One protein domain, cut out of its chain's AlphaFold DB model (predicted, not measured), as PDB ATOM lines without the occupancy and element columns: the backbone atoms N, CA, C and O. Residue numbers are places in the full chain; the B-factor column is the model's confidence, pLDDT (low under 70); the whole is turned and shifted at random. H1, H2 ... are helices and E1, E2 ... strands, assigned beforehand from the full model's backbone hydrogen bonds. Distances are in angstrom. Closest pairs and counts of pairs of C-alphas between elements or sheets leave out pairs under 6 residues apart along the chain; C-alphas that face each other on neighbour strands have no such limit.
ATOM      1  N   SER A 294     161.311 219.724 327.927       61.38
ATOM      2  CA  SER A 294     159.866 219.933 328.118       61.38
ATOM      3  C   SER A 294     159.073 219.613 326.840       61.38
ATOM      4  O   SER A 294     159.634 219.623 325.742       61.38
ATOM      5  N   ASP A 295     157.761 219.375 326.950       63.50
ATOM      6  CA  ASP A 295     156.896 219.121 325.781       63.50
ATOM      7  C   ASP A 295     157.002 220.237 324.726       63.50
ATOM      8  O   ASP A 295     157.028 219.965 323.526       63.50
ATOM      9  N   LEU A 296     157.204 221.478 325.181       67.38
ATOM     10  CA  LEU A 296     157.502 222.634 324.339       67.38
ATOM     11  C   LEU A 296     158.798 222.464 323.530       67.38
ATOM     12  O   LEU A 296     158.834 222.793 322.350       67.38
ATOM     13  N   ARG A 297     159.861 221.924 324.133       66.69
ATOM     14  CA  ARG A 297     161.142 221.708 323.448       66.69
ATOM     15  C   ARG A 297     161.027 220.639 322.366       66.69
ATOM     16  O   ARG A 297     161.481 220.865 321.253       66.69
ATOM     17  N   ARG A 298     160.366 219.514 322.667       67.31
ATOM     18  CA  ARG A 298     160.087 218.447 321.684       67.31
ATOM     19  C   ARG A 298     159.278 218.979 320.508       67.31
ATOM     20  O   ARG A 298     159.546 218.648 319.354       67.31
ATOM     21  N   PHE A 299     158.300 219.820 320.817       71.12
ATOM     22  CA  PHE A 299     157.483 220.470 319.819       71.12
ATOM     23  C   PHE A 299     158.306 221.426 318.932       71.12
ATOM     24  O   PHE A 299     158.278 221.294 317.709       71.12
ATOM     25  N   ILE A 300     159.092 222.329 319.525       73.12
ATOM     26  CA  ILE A 300     159.946 223.262 318.773       73.12
ATOM     27  C   ILE A 300     160.980 222.510 317.935       73.12
ATOM     28  O   ILE A 300     161.244 222.912 316.810       73.12
ATOM     29  N   SER A 301     161.519 221.389 318.410       69.94
ATOM     30  CA  SER A 301     162.376 220.525 317.595       69.94
ATOM     31  C   SER A 301     161.646 219.986 316.363       69.94
ATOM     32  O   SER A 301     162.171 220.093 315.263       69.94
ATOM     33  N   SER A 302     160.402 219.513 316.505       71.62
ATOM     34  CA  SER A 302     159.589 219.089 315.353       71.62
ATOM     35  C   SER A 302     159.266 220.243 314.392       71.62
ATOM     36  O   SER A 302     159.163 220.030 313.183       71.62
ATOM     37  N   VAL A 303     159.112 221.469 314.902       74.75
ATOM     38  CA  VAL A 303     158.997 222.681 314.073       74.75
ATOM     39  C   VAL A 303     160.288 222.936 313.322       74.75
ATOM     40  O   VAL A 303     160.252 223.114 312.109       74.75
ATOM     41  N   MET A 304     161.418 222.926 314.022       74.94
ATOM     42  CA  MET A 304     162.721 223.191 313.434       74.94
ATOM     43  C   MET A 304     163.113 222.121 312.414       74.94
ATOM     44  O   MET A 304     163.693 222.483 311.402       74.94
ATOM     45  N   ASP A 305     162.713 220.859 312.585       71.81
ATOM     46  CA  ASP A 305     162.872 219.813 311.564       71.81
ATOM     47  C   ASP A 305     162.127 220.162 310.267       71.81
ATOM     48  O   ASP A 305     162.690 220.058 309.180       71.81
ATOM     49  N   LYS A 306     160.893 220.674 310.364       72.69
ATOM     50  CA  LYS A 306     160.156 221.170 309.188       72.69
ATOM     51  C   LYS A 306     160.818 222.412 308.589       72.69
ATOM     52  O   LYS A 306     160.870 222.553 307.372       72.69
ATOM     53  N   VAL A 307     161.326 223.315 309.431       75.00
ATOM     54  CA  VAL A 307     162.062 224.512 308.990       75.00
ATOM     55  C   VAL A 307     163.358 224.122 308.280       75.00
ATOM     56  O   VAL A 307     163.690 224.740 307.274       75.00
ATOM     57  N   ILE A 308     164.062 223.084 308.740       76.56
ATOM     58  CA  ILE A 308     165.304 222.588 308.138       76.56
ATOM     59  C   ILE A 308     165.089 222.184 306.684       76.56
ATOM     60  O   ILE A 308     165.938 222.507 305.856       76.56
ATOM     61  N   ASP A 309     163.979 221.524 306.352       75.88
ATOM     62  CA  ASP A 309     163.689 221.137 304.968       75.88
ATOM     63  C   ASP A 309     163.555 222.372 304.064       75.88
ATOM     64  O   ASP A 309     164.201 222.452 303.015       75.88
ATOM     65  N   PHE A 310     162.822 223.393 304.521       74.38
ATOM     66  CA  PHE A 310     162.711 224.667 303.805       74.38
ATOM     67  C   PHE A 310     164.048 225.410 303.723       74.38
ATOM     68  O   PHE A 310     164.365 226.014 302.698       74.38
ATOM     69  N   VAL A 311     164.857 225.356 304.783       78.69
ATOM     70  CA  VAL A 311     166.184 225.980 304.831       78.69
ATOM     71  C   VAL A 311     167.146 225.295 303.868       78.69
ATOM     72  O   VAL A 311     167.870 225.981 303.149       78.69
ATOM     73  N   ARG A 312     167.137 223.962 303.800       79.44
ATOM     74  CA  ARG A 312     167.945 223.183 302.852       79.44
ATOM     75  C   ARG A 312     167.573 223.495 301.411       79.44
ATOM     76  O   ARG A 312     168.464 223.620 300.578       79.44
ATOM     77  N   GLU A 313     166.285 223.655 301.121       78.31
ATOM     78  CA  GLU A 313     165.822 224.050 299.789       78.31
ATOM     79  C   GLU A 313     166.236 225.494 299.447       78.31
ATOM     80  O   GLU A 313     166.785 225.751 298.376       78.31
ATOM     81  N   ALA A 314     166.034 226.441 300.368       76.56
ATOM     82  CA  ALA A 314     166.335 227.859 300.164       76.56
ATOM     83  C   ALA A 314     167.841 228.186 300.119       76.56
ATOM     84  O   ALA A 314     168.245 229.178 299.502       76.56
ATOM     85  N   SER A 315     168.664 227.361 300.766       81.31
ATOM     86  CA  SER A 315     170.100 227.577 300.971       81.31
ATOM     87  C   SER A 315     170.932 226.398 300.466       81.31
ATOM     88  O   SER A 315     172.003 226.124 300.996       81.31
ATOM     89  N   SER A 316     170.472 225.706 299.419       81.00
ATOM     90  CA  SER A 316     171.101 224.484 298.884       81.00
ATOM     91  C   SER A 316     172.563 224.639 298.431       81.00
ATOM     92  O   SER A 316     173.232 223.651 298.149       81.00
ATOM     93  N   HIS A 317     173.030 225.877 298.292       79.88
ATOM     94  CA  HIS A 317     174.367 226.277 297.852       79.88
ATOM     95  C   HIS A 317     175.264 226.743 299.013       79.88
ATOM     96  O   HIS A 317     176.367 227.224 298.772       79.88
ATOM     97  N   LEU A 318     174.789 226.637 300.257       82.75
ATOM     98  CA  LEU A 318     175.483 227.069 301.468       82.75
ATOM     99  C   LEU A 318     175.661 225.899 302.436       82.75
ATOM    100  O   LEU A 318     174.904 224.927 302.425       82.75
ATOM    101  N   ASN A 319     176.648 226.028 303.315       79.06
ATOM    102  CA  ASN A 319     176.860 225.108 304.418       79.06
ATOM    103  C   ASN A 319     175.836 225.394 305.518       79.06
ATOM    104  O   ASN A 319     175.681 226.535 305.951       79.06
ATOM    105  N   ILE A 320     175.133 224.355 305.969       80.38
ATOM    106  CA  ILE A 320     174.134 224.443 307.037       80.38
ATOM    107  C   ILE A 320     174.616 223.573 308.190       80.38
ATOM    108  O   ILE A 320     174.732 222.355 308.048       80.38
ATOM    109  N   ILE A 321     174.865 224.194 309.338       77.00
ATOM    110  CA  ILE A 321     175.247 223.512 310.572       77.00
ATOM    111  C   ILE A 321     174.168 223.766 311.621       77.00
ATOM    112  O   ILE A 321     173.681 224.882 311.777       77.00
ATOM    113  N   GLN A 322     173.772 222.721 312.339       75.75
ATOM    114  CA  GLN A 322     172.907 222.869 313.505       75.75
ATOM    115  C   GLN A 322     173.720 223.435 314.679       75.75
ATOM    116  O   GLN A 322     174.896 223.135 314.835       75.75
ATOM    117  N   SER A 323     173.108 224.277 315.498       70.75
ATOM    118  CA  SER A 323     173.708 224.860 316.695       70.75
ATOM    119  C   SER A 323     172.828 224.502 317.879       70.75
ATOM    120  O   SER A 323     171.607 224.672 317.837       70.75
ATOM    121  N   ASP A 324     173.451 223.981 318.928       63.72
ATOM    122  CA  ASP A 324     172.747 223.377 320.053       63.72
ATOM    123  C   ASP A 324     172.519 224.381 321.201       63.72
ATOM    124  O   ASP A 324     173.122 224.288 322.272       63.72
ATOM    125  N   GLU A 325     171.645 225.366 320.961       69.56
ATOM    126  CA  GLU A 325     171.259 226.402 321.935       69.56
ATOM    127  C   GLU A 325     170.143 225.910 322.898       69.56
ATOM    128  O   GLU A 325     169.963 224.707 323.126       69.56
ATOM    129  N   GLU A 326     169.391 226.821 323.536       67.62
ATOM    130  CA  GLU A 326     168.226 226.451 324.365       67.62
ATOM    131  C   GLU A 326     167.216 225.619 323.546       67.62
ATOM    132  O   GLU A 326     166.759 224.550 323.981       67.62
ATOM    133  N   TYR A 327     166.983 226.056 322.307       72.06
ATOM    134  CA  TYR A 327     166.259 225.357 321.250       72.06
ATOM    135  C   TYR A 327     167.192 225.123 320.054       72.06
ATOM    136  O   TYR A 327     168.196 225.820 319.910       72.06
ATOM    137  N   LEU A 328     166.864 224.153 319.193       71.12
ATOM    138  CA  LEU A 328     167.637 223.880 317.979       71.12
ATOM    139  C   LEU A 328     167.734 225.154 317.129       71.12
ATOM    140  O   LEU A 328     166.712 225.737 316.770       71.12
ATOM    141  N   ALA A 329     168.955 225.570 316.808       82.19
ATOM    142  CA  ALA A 329     169.231 226.678 315.907       82.19
ATOM    143  C   ALA A 329     170.019 226.177 314.690       82.19
ATOM    144  O   ALA A 329     170.597 225.092 314.706       82.19
ATOM    145  N   LEU A 330     170.048 226.961 313.619       83.19
ATOM    146  CA  LEU A 330     170.816 226.689 312.409       83.19
ATOM    147  C   LEU A 330     171.742 227.865 312.141       83.19
ATOM    148  O   LEU A 330     171.340 229.021 312.253       83.19
ATOM    149  N   LYS A 331     172.969 227.560 311.743       87.06
ATOM    150  CA  LYS A 331     173.928 228.504 311.187       87.06
ATOM    151  C   LYS A 331     174.117 228.161 309.720       87.06
ATOM    152  O   LYS A 331     174.444 227.023 309.389       87.06
ATOM    153  N   ILE A 332     173.884 229.135 308.852       87.31
ATOM    154  CA  ILE A 332     173.995 228.986 307.402       87.31
ATOM    155  C   ILE A 332     175.101 229.923 306.931       87.31
ATOM    156  O   ILE A 332     175.000 231.130 307.140       87.31
ATOM    157  N   TYR A 333     176.145 229.389 306.305       85.56
ATOM    158  CA  TYR A 333     177.297 230.176 305.862       85.56
ATOM    159  C   TYR A 333     177.876 229.665 304.544       85.56
ATOM    160  O   TYR A 333     177.615 228.534 304.135       85.56
ATOM    161  N   HIS A 334     178.656 230.504 303.858       84.25
ATOM    162  CA  HIS A 334     179.381 230.091 302.655       84.25
ATOM    163  C   HIS A 334     180.765 229.539 303.024       84.25
ATOM    164  O   HIS A 334     180.906 228.336 303.233       84.25
ATOM    165  N   ASN A 335     181.779 230.406 303.096       75.50
ATOM    166  CA  ASN A 335     183.174 230.029 303.346       75.50
ATOM    167  C   ASN A 335     183.631 230.368 304.766       75.50
ATOM    168  O   ASN A 335     184.339 229.571 305.372       75.50
ATOM    169  N   ASP A 336     183.210 231.517 305.301       76.56
ATOM    170  CA  ASP A 336     183.558 231.952 306.653       76.56
ATOM    171  C   ASP A 336     182.452 231.567 307.655       76.56
ATOM    172  O   ASP A 336     181.342 232.092 307.563       76.56
ATOM    173  N   PRO A 337     182.725 230.686 308.636       73.31
ATOM    174  CA  PRO A 337     181.773 230.347 309.691       73.31
ATOM    175  C   PRO A 337     181.434 231.513 310.635       73.31
ATOM    176  O   PRO A 337     180.509 231.377 311.437       73.31
ATOM    177  N   SER A 338     182.190 232.618 310.594       74.62
ATOM    178  CA  SER A 338     181.971 233.802 311.432       74.62
ATOM    179  C   SER A 338     180.925 234.775 310.863       74.62
ATOM    180  O   SER A 338     180.263 235.464 311.642       74.62
ATOM    181  N   ASP A 339     180.690 234.760 309.542       83.50
ATOM    182  CA  ASP A 339     179.621 235.506 308.861       83.50
ATOM    183  C   ASP A 339     178.512 234.547 308.401       83.50
ATOM    184  O   ASP A 339     178.587 233.913 307.347       83.50
ATOM    185  N   PHE A 340     177.474 234.412 309.226       85.81
ATOM    186  CA  PHE A 340     176.432 233.408 309.039       85.81
ATOM    187  C   PHE A 340     175.031 233.974 309.255       85.81
ATOM    188  O   PHE A 340     174.805 234.854 310.086       85.81
ATOM    189  N   ILE A 341     174.063 233.401 308.543       88.56
ATOM    190  CA  ILE A 341     172.642 233.577 308.834       88.56
ATOM    191  C   ILE A 341     172.286 232.634 309.983       88.56
ATOM    192  O   ILE A 341     172.524 231.424 309.904       88.56
ATOM    193  N   LYS A 342     171.697 233.176 311.045       89.38
ATOM    194  CA  LYS A 342     171.209 232.416 312.194       89.38
ATOM    195  C   LYS A 342     169.708 232.180 312.054       89.38
ATOM    196  O   LYS A 342     168.951 233.137 311.946       89.38
ATOM    197  N   VAL A 343     169.271 230.925 312.108       88.38
ATOM    198  CA  VAL A 343     167.852 230.560 312.228       88.38
ATOM    199  C   VAL A 343     167.617 230.004 313.623       88.38
ATOM    200  O   VAL A 343     168.247 229.018 313.989       88.38
ATOM    201  N   PHE A 344     166.755 230.618 314.422       86.62
ATOM    202  CA  PHE A 344     166.570 230.222 315.819       86.62
ATOM    203  C   PHE A 344     165.146 230.471 316.300       86.62
ATOM    204  O   PHE A 344     164.428 231.301 315.750       86.62
ATOM    205  N   PHE A 345     164.742 229.752 317.343       85.38
ATOM    206  CA  PHE A 345     163.450 229.945 317.988       85.38
ATOM    207  C   PHE A 345     163.593 230.781 319.263       85.38
ATOM    208  O   PHE A 345     164.454 230.505 320.097       85.38
ATOM    209  N   THR A 346     162.707 231.760 319.436       84.88
ATOM    210  CA  THR A 346     162.562 232.542 320.671       84.88
ATOM    211  C   THR A 346     161.176 232.318 321.256       84.88
ATOM    212  O   THR A 346     160.175 232.556 320.583       84.88
ATOM    213  N   LYS A 347     161.106 231.884 322.517       80.62
ATOM    214  CA  LYS A 347     159.835 231.723 323.233       80.62
ATOM    215  C   LYS A 347     159.232 233.092 323.570       80.62
ATOM    216  O   LYS A 347     159.957 233.988 323.994       80.62
ATOM    217  N   LEU A 348     157.915 233.228 323.421       81.88
ATOM    218  CA  LEU A 348     157.142 234.382 323.885       81.88
ATOM    219  C   LEU A 348     156.202 233.962 325.027       81.88
ATOM    220  O   LEU A 348     155.780 232.809 325.099       81.88
ATOM    221  N   ASP A 349     155.877 234.901 325.917       68.19
ATOM    222  CA  ASP A 349     154.975 234.686 327.061       68.19
ATOM    223  C   ASP A 349     153.493 234.983 326.717       68.19
ATOM    224  O   ASP A 349     152.722 235.405 327.578       68.19
ATOM    225  N   ASP A 350     153.086 234.804 325.456       69.31
ATOM    226  CA  ASP A 350     151.720 235.067 324.974       69.31
ATOM    227  C   ASP A 350     150.901 233.759 324.894       69.31
ATOM    228  O   ASP A 350     151.409 232.715 324.485       69.31
ATOM    229  N   GLU A 351     149.621 233.798 325.280       61.09
ATOM    230  CA  GLU A 351     148.721 232.630 325.251       61.09
ATOM    231  C   GLU A 351     148.352 232.194 323.821       61.09
ATOM    232  O   GLU A 351     147.991 231.038 323.602       61.09
ATOM    233  N   SER A 352     148.453 233.100 322.841       65.94
ATOM    234  CA  SER A 352     148.081 232.848 321.440       65.94
ATOM    235  C   SER A 352     149.269 232.502 320.532       65.94
ATOM    236  O   SER A 352     149.111 231.780 319.545       65.94
ATOM    237  N   VAL A 353     150.471 232.968 320.884       74.25
ATOM    238  CA  VAL A 353     151.713 232.768 320.127       74.25
ATOM    239  C   VAL A 353     152.794 232.263 321.073       74.25
ATOM    240  O   VAL A 353     153.251 232.965 321.967       74.25
ATOM    241  N   ILE A 354     153.246 231.038 320.839       77.00
ATOM    242  CA  ILE A 354     154.189 230.324 321.714       77.00
ATOM    243  C   ILE A 354     155.598 230.905 321.595       77.00
ATOM    244  O   ILE A 354     156.425 230.811 322.504       77.00
ATOM    245  N   GLY A 355     155.899 231.457 320.428       83.81
ATOM    246  CA  GLY A 355     157.185 232.039 320.119       83.81
ATOM    247  C   GLY A 355     157.322 232.350 318.643       83.81
ATOM    248  O   GLY A 355     156.355 232.302 317.886       83.81
ATOM    249  N   VAL A 356     158.543 232.672 318.246       87.19
ATOM    250  CA  VAL A 356     158.879 233.134 316.903       87.19
ATOM    251  C   VAL A 356     160.100 232.375 316.416       87.19
ATOM    252  O   VAL A 356     161.080 232.242 317.151       87.19
ATOM    253  N   VAL A 357     160.050 231.889 315.177       86.94
ATOM    254  CA  VAL A 357     161.255 231.473 314.457       86.94
ATOM    255  C   VAL A 357     161.803 232.703 313.744       86.94
ATOM    256  O   VAL A 357     161.109 233.323 312.940       86.94
ATOM    257  N   SER A 358     163.045 233.049 314.046       88.62
ATOM    258  CA  SER A 358     163.751 234.196 313.487       88.62
ATOM    259  C   SER A 358     164.839 233.726 312.533       88.62
ATOM    260  O   SER A 358     165.557 232.775 312.837       88.62
ATOM    261  N   VAL A 359     164.991 234.422 311.410       89.88
ATOM    262  CA  VAL A 359     166.168 234.376 310.535       89.88
ATOM    263  C   VAL A 359     166.866 235.720 310.656       89.88
ATOM    264  O   VAL A 359     166.271 236.754 310.357       89.88
ATOM    265  N   GLU A 360     168.117 235.709 311.094       90.81
ATOM    266  CA  GLU A 360     168.895 236.909 311.373       90.81
ATOM    267  C   GLU A 360     170.237 236.861 310.647       90.81
ATOM    268  O   GLU A 360     170.956 235.864 310.712       90.81
ATOM    269  N   TRP A 361     170.583 237.949 309.965       90.06
ATOM    270  CA  TRP A 361     171.906 238.156 309.391       90.06
ATOM    271  C   TRP A 361     172.250 239.644 309.390       90.06
ATOM    272  O   TRP A 361     171.558 240.463 308.778       90.06
ATOM    273  N   ARG A 362     173.341 240.002 310.079       86.00
ATOM    274  CA  ARG A 362     173.788 241.392 310.279       86.00
ATOM    275  C   ARG A 362     172.664 242.260 310.874       86.00
ATOM    276  O   ARG A 362     172.260 242.026 312.002       86.00
ATOM    277  N   ASN A 363     172.168 243.252 310.132       85.56
ATOM    278  CA  ASN A 363     171.104 244.161 310.584       85.56
ATOM    279  C   ASN A 363     169.712 243.765 310.062       85.56
ATOM    280  O   ASN A 363     168.753 244.512 310.263       85.56
ATOM    281  N   GLU A 364     169.596 242.636 309.362       88.19
ATOM    282  CA  GLU A 364     168.326 242.139 308.847       88.19
ATOM    283  C   GLU A 364     167.816 240.984 309.705       88.19
ATOM    284  O   GLU A 364     168.527 240.010 309.955       88.19
ATOM    285  N   LYS A 365     166.558 241.091 310.137       91.31
ATOM    286  CA  LYS A 365     165.868 240.066 310.914       91.31
ATOM    287  C   LYS A 365     164.455 239.880 310.378       91.31
ATOM    288  O   LYS A 365     163.715 240.853 310.228       91.31
ATOM    289  N   TYR A 366     164.095 238.632 310.111       90.06
ATOM    290  CA  TYR A 366     162.766 238.239 309.659       90.06
ATOM    291  C   TYR A 366     162.205 237.173 310.584       90.06
ATOM    292  O   TYR A 366     162.882 236.202 310.910       90.06
ATOM    293  N   ASP A 367     160.950 237.356 310.961       88.62
ATOM    294  CA  ASP A 367     160.289 236.610 312.020       88.62
ATOM    295  C   ASP A 367     159.032 235.933 311.474       88.62
ATOM    296  O   ASP A 367     158.317 236.510 310.651       88.62
ATOM    297  N   ILE A 368     158.763 234.713 311.934       87.62
ATOM    298  CA  ILE A 368     157.495 234.018 311.710       87.62
ATOM    299  C   ILE A 368     156.972 233.446 313.023       87.62
ATOM    300  O   ILE A 368     157.702 232.796 313.778       87.62
ATOM    301  N   ASN A 369     155.696 233.698 313.298       86.12
ATOM    302  CA  ASN A 369     155.066 233.261 314.537       86.12
ATOM    303  C   ASN A 369     154.901 231.739 314.568       86.12
ATOM    304  O   ASN A 369     154.650 231.100 313.549       86.12
ATOM    305  N   VAL A 370     154.984 231.155 315.758       81.31
ATOM    306  CA  VAL A 370     154.611 229.765 316.021       81.31
ATOM    307  C   VAL A 370     153.344 229.776 316.865       81.31
ATOM    308  O   VAL A 370     153.348 230.219 318.015       81.31
ATOM    309  N   VAL A 371     152.251 229.316 316.266       79.62
ATOM    310  CA  VAL A 371     150.887 229.478 316.785       79.62
ATOM    311  C   VAL A 371     150.354 228.128 317.266       79.62
ATOM    312  O   VAL A 371     150.633 227.101 316.644       79.62
ATOM    313  N   CYS A 372     149.594 228.125 318.368       70.19
ATOM    314  CA  CYS A 372     148.836 226.961 318.843       70.19
ATOM    315  C   CYS A 372     147.374 227.076 318.394       70.19
ATOM    316  O   CYS A 372     146.653 227.936 318.894       70.19
ATOM    317  N   GLU A 373     146.917 226.207 317.495       70.25
ATOM    318  CA  GLU A 373     145.517 226.130 317.061       70.25
ATOM    319  C   GLU A 373     145.026 224.676 317.158       70.25
ATOM    320  O   GLU A 373     145.623 223.770 316.581       70.25
ATOM    321  N   ASP A 374     143.937 224.433 317.896       66.25
ATOM    322  CA  ASP A 374     143.317 223.104 318.062       66.25
ATOM    323  C   ASP A 374     144.290 221.993 318.516       66.25
ATOM    324  O   ASP A 374     144.324 220.901 317.943       66.25
ATOM    325  N   GLU A 375     145.122 222.283 319.526       61.56
ATOM    326  CA  GLU A 375     146.185 221.388 320.038       61.56
ATOM    327  C   GLU A 375     147.238 220.989 318.987       61.56
ATOM    328  O   GLU A 375     148.076 220.111 319.213       61.56
ATOM    329  N   LYS A 376     147.224 221.645 317.825       61.81
ATOM    330  CA  LYS A 376     148.236 221.524 316.790       61.81
ATOM    331  C   LYS A 376     148.971 222.831 316.673       61.81
ATOM    332  O   LYS A 376     148.435 223.921 316.821       61.81
ATOM    333  N   TYR A 377     150.236 222.701 316.360       67.94
ATOM    334  CA  TYR A 377     151.081 223.852 316.261       67.94
ATOM    335  C   TYR A 377     151.512 224.085 314.820       67.94
ATOM    336  O   TYR A 377     151.969 223.158 314.138       67.94
ATOM    337  N   ASN A 378     151.385 225.332 314.382       71.81
ATOM    338  CA  ASN A 378     151.632 225.752 313.010       71.81
ATOM    339  C   ASN A 378     152.691 226.859 312.959       71.81
ATOM    340  O   ASN A 378     152.853 227.638 313.899       71.81
ATOM    341  N   ILE A 379     153.424 226.903 311.845       74.88
ATOM    342  CA  ILE A 379     154.390 227.961 311.539       74.88
ATOM    343  C   ILE A 379     153.658 229.009 310.700       74.88
ATOM    344  O   ILE A 379     153.253 228.710 309.579       74.88
ATOM    345  N   GLY A 380     153.488 230.215 311.227       77.06
ATOM    346  CA  GLY A 380     152.671 231.276 310.641       77.06
ATOM    347  C   GLY A 380     151.167 231.002 310.742       77.06
ATOM    348  O   GLY A 380     150.726 229.866 310.918       77.06
ATOM    349  N   HIS A 381     150.372 232.060 310.606       75.56
ATOM    350  CA  HIS A 381     148.909 231.987 310.586       75.56
ATOM    351  C   HIS A 381     148.362 231.500 309.235       75.56
ATOM    352  O   HIS A 381     147.235 231.015 309.153       75.56
ATOM    353  N   ASP A 382     149.137 231.634 308.152       79.62
ATOM    354  CA  ASP A 382     148.752 231.179 306.817       79.62
ATOM    355  C   ASP A 382     149.959 230.800 305.928       79.62
ATOM    356  O   ASP A 382     151.125 231.066 306.229       79.62
ATOM    357  N   LEU A 383     149.669 230.188 304.772       79.44
ATOM    358  CA  LEU A 383     150.675 229.826 303.760       79.44
ATOM    359  C   LEU A 383     151.400 231.046 303.161       79.44
ATOM    360  O   LEU A 383     152.475 230.914 302.575       79.44
ATOM    361  N   LYS A 384     150.815 232.243 303.261       81.81
ATOM    362  CA  LYS A 384     151.379 233.469 302.690       81.81
ATOM    363  C   LYS A 384     152.476 234.032 303.591       81.81
ATOM    364  O   LYS A 384     153.478 234.528 303.077       81.81
ATOM    365  N   GLU A 385     152.310 233.939 304.903       79.88
ATOM    366  CA  GLU A 385     153.317 234.257 305.910       79.88
ATOM    367  C   GLU A 385     154.513 233.306 305.790       79.88
ATOM    368  O   GLU A 385     155.647 233.771 305.663       79.88
ATOM    369  N   GLN A 386     154.255 231.999 305.661       80.69
ATOM    370  CA  GLN A 386     155.292 231.001 305.368       80.69
ATOM    371  C   GLN A 386     156.054 231.332 304.076       80.69
ATOM    372  O   GLN A 386     157.284 231.359 304.065       80.69
ATOM    373  N   GLY A 387     155.338 231.661 302.995       81.25
ATOM    374  CA  GLY A 387     155.955 232.039 301.722       81.25
ATOM    375  C   GLY A 387     156.830 233.295 301.811       81.25
ATOM    376  O   GLY A 387     157.877 233.360 301.167       81.25
ATOM    377  N   ARG A 388     156.449 234.283 302.632       84.19
ATOM    378  CA  ARG A 388     157.267 235.486 302.883       84.19
ATOM    379  C   ARG A 388     158.532 235.161 303.661       84.19
ATOM    380  O   ARG A 388     159.592 235.666 303.306       84.19
ATOM    381  N   PHE A 389     158.422 234.317 304.681       85.12
ATOM    382  CA  PHE A 389     159.563 233.885 305.479       85.12
ATOM    383  C   PHE A 389     160.574 233.091 304.637       85.12
ATOM    384  O   PHE A 389     161.767 233.386 304.663       85.12
ATOM    385  N   ILE A 390     160.098 232.169 303.791       84.19
ATOM    386  CA  ILE A 390     160.949 231.432 302.841       84.19
ATOM    387  C   ILE A 390     161.606 232.387 301.835       84.19
ATOM    388  O   ILE A 390     162.802 232.273 301.573       84.19
ATOM    389  N   ALA A 391     160.862 233.354 301.290       84.81
ATOM    390  CA  ALA A 391     161.418 234.335 300.359       84.81
ATOM    391  C   ALA A 391     162.496 235.217 301.013       84.81
ATOM    392  O   ALA A 391     163.511 235.509 300.378       84.81
ATOM    393  N   ALA A 392     162.306 235.606 302.277       87.12
ATOM    394  CA  ALA A 392     163.304 236.342 303.048       87.12
ATOM    395  C   ALA A 392     164.569 235.501 303.275       87.12
ATOM    396  O   ALA A 392     165.675 235.979 303.036       87.12
ATOM    397  N   LEU A 393     164.419 234.223 303.633       86.62
ATOM    398  CA  LEU A 393     165.548 233.307 303.771       86.62
ATOM    399  C   LEU A 393     166.309 233.117 302.450       86.62
ATOM    400  O   LEU A 393     167.534 233.169 302.444       86.62
ATOM    401  N   GLN A 394     165.602 232.949 301.326       87.25
ATOM    402  CA  GLN A 394     166.210 232.854 299.991       87.25
ATOM    403  C   GLN A 394     166.936 234.140 299.575       87.25
ATOM    404  O   GLN A 394     167.926 234.094 298.845       87.25
ATOM    405  N   TYR A 395     166.418 235.298 299.984       89.06
ATOM    406  CA  TYR A 395     167.064 236.583 299.748       89.06
ATOM    407  C   TYR A 395     168.363 236.694 300.553       89.06
ATOM    408  O   TYR A 395     169.407 237.006 299.979       89.06
ATOM    409  N   LEU A 396     168.322 236.371 301.848       89.12
ATOM    410  CA  LEU A 396     169.502 236.389 302.709       89.12
ATOM    411  C   LEU A 396     170.551 235.372 302.249       89.12
ATOM    412  O   LEU A 396     171.718 235.733 302.139       89.12
ATOM    413  N   SER A 397     170.150 234.146 301.894       85.94
ATOM    414  CA  SER A 397     171.072 233.100 301.427       85.94
ATOM    415  C   SER A 397     171.810 233.513 300.152       85.94
ATOM    416  O   SER A 397     173.039 233.477 300.101       85.94
ATOM    417  N   LYS A 398     171.080 234.014 299.146       86.38
ATOM    418  CA  LYS A 398     171.682 234.533 297.909       86.38
ATOM    419  C   LYS A 398     172.581 235.733 298.162       86.38
ATOM    420  O   LYS A 398     173.622 235.849 297.522       86.38
ATOM    421  N   THR A 399     172.181 236.630 299.060       85.62
ATOM    422  CA  THR A 399     172.971 237.824 299.369       85.62
ATOM    423  C   THR A 399     174.274 237.432 300.050       85.62
ATOM    424  O   THR A 399     175.321 237.859 299.581       85.62
ATOM    425  N   LEU A 400     174.228 236.543 301.048       85.25
ATOM    426  CA  LEU A 400     175.414 235.991 301.704       85.25
ATOM    427  C   LEU A 400     176.353 235.313 300.700       85.25
ATOM    428  O   LEU A 400     177.560 235.554 300.724       85.25
ATOM    429  N   TYR A 401     175.808 234.504 299.785       83.62
ATOM    430  CA  TYR A 401     176.594 233.846 298.744       83.62
ATOM    431  C   TYR A 401     177.296 234.861 297.830       83.62
ATOM    432  O   TYR A 401     178.493 234.763 297.574       83.62
ATOM    433  N   LEU A 402     176.565 235.881 297.374       82.19
ATOM    434  CA  LEU A 402     177.113 236.903 296.487       82.19
ATOM    435  C   LEU A 402     178.155 237.775 297.195       82.19
ATOM    436  O   LEU A 402     179.208 238.026 296.618       82.19
ATOM    437  N   THR A 403     177.918 238.198 298.438       79.12
ATOM    438  CA  THR A 403     178.879 239.031 299.178       79.12
ATOM    439  C   THR A 403     180.161 238.280 299.509       79.12
ATOM    440  O   THR A 403     181.238 238.845 299.360       79.12
ATOM    441  N   SER A 404     180.064 236.999 299.872       63.88
ATOM    442  CA  SER A 404     181.244 236.163 300.132       63.88
ATOM    443  C   SER A 404     182.030 235.820 298.859       63.88
ATOM    444  O   SER A 404     183.246 235.694 298.916       63.88
ATOM    445  N   SER A 405     181.372 235.750 297.696       58.81
ATOM    446  CA  SER A 405     182.042 235.527 296.401       58.81
ATOM    447  C   SER A 405     182.728 236.767 295.802       58.81
ATOM    448  O   SER A 405     183.596 236.638 294.942       58.81
ATOM    449  N   VAL A 406     182.350 237.977 296.232       54.94
ATOM    450  CA  VAL A 406     182.923 239.247 295.740       54.94
ATOM    451  C   VAL A 406     184.179 239.658 296.520       54.94
ATOM    452  O   VAL A 406     184.984 240.430 296.002       54.94
ATOM    453  N   GLU A 407     184.394 239.116 297.722       45.97
ATOM    454  CA  GLU A 407     185.624 239.321 298.508       45.97
ATOM    455  C   GLU A 407     186.794 238.414 298.081       45.97
ATOM    456  O   GLU A 407     187.896 238.557 298.607       45.97
ATOM    457  N   ASP A 408     186.606 237.582 297.049       43.12
ATOM    458  CA  ASP A 408     187.634 236.693 296.490       43.12
ATOM    459  C   ASP A 408     188.281 237.167 295.148       43.12
ATOM    460  O   ASP A 408     188.404 236.372 294.215       43.12
TER     461      ASP A 408
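AT A GLANCE: This is residues 294 to 408 of the 412 residues of an uncharacterized protein of Aeromonas hydrophila subsp. hydrophila (UniProt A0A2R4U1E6). A six-stranded sheet, curled like part of a barrel, wraps round helix H1, and the longer helix H2 covers the same face, running along the strands: two layers, helices on one face of a sheet. The 115 printed residues run H1, E1 to E6, H2, a mixed class of helices and strands. The antiparallel sheet, in order E1 E2 E3 E4 E5 E6, is a meander, each strand the neighbour of the one before. The whole is compact, radius of gyration of the C-alphas 14.3 A, but elongated, spanning 50 by 29 by 24 A.

IN THESE COORDINATES: H1, residues 295 to 314, starts at C-alpha 295 (156.896, 219.121, 325.781), is 28.7 A long and has a kink of 25 degrees near residue 306. Then come E1, 319 to 324; E2, 328 to 333; E3, 341 to 347; E4, 353 to 361, 23.5 A; E5, 364 to 373, 29.1 A; and E6, 376 to 379. H2, residues 383 to 406, 34.5 A, ends at C-alpha 406 (182.923, 239.247, 295.740).

HOW THE PARTS SIT: The sheet is strongly twisted, with edge strands E1 and E6. In hairpin E3 and E4, N 344 and O 358 are 2.9 A apart; in hairpin E4 and E5, N 359 and O 366 are 2.8 A apart, both within hydrogen-bond range. H1 is on the sheet; its closest C-alphas to E2 are Ser 301 and Leu 328, 6.3 A. H2, at a height of 8.9 A over the sheet, comes closest to E5 at the C-alphas of Ile 368 and Phe 389, 6.6 A. H1, with residues 310 to 314 alone, touches H2 at a steep tilt of 57 degrees, the same way; the closest C-alphas are Ala 314 and Gln 394, 5.0 A. Every O i to N i+4 pair is within hydrogen-bond range in H2, and 15 of 16 in H1.

THE WHOLE: The C-alphas farthest apart, Asp 374 and Asp 408, are 51.1 A apart. The printed part has no cut and no long link. Mean pLDDT of the printed part is 77.8; 22 residues are under 70, among them 294 to 298 and 404 to 408.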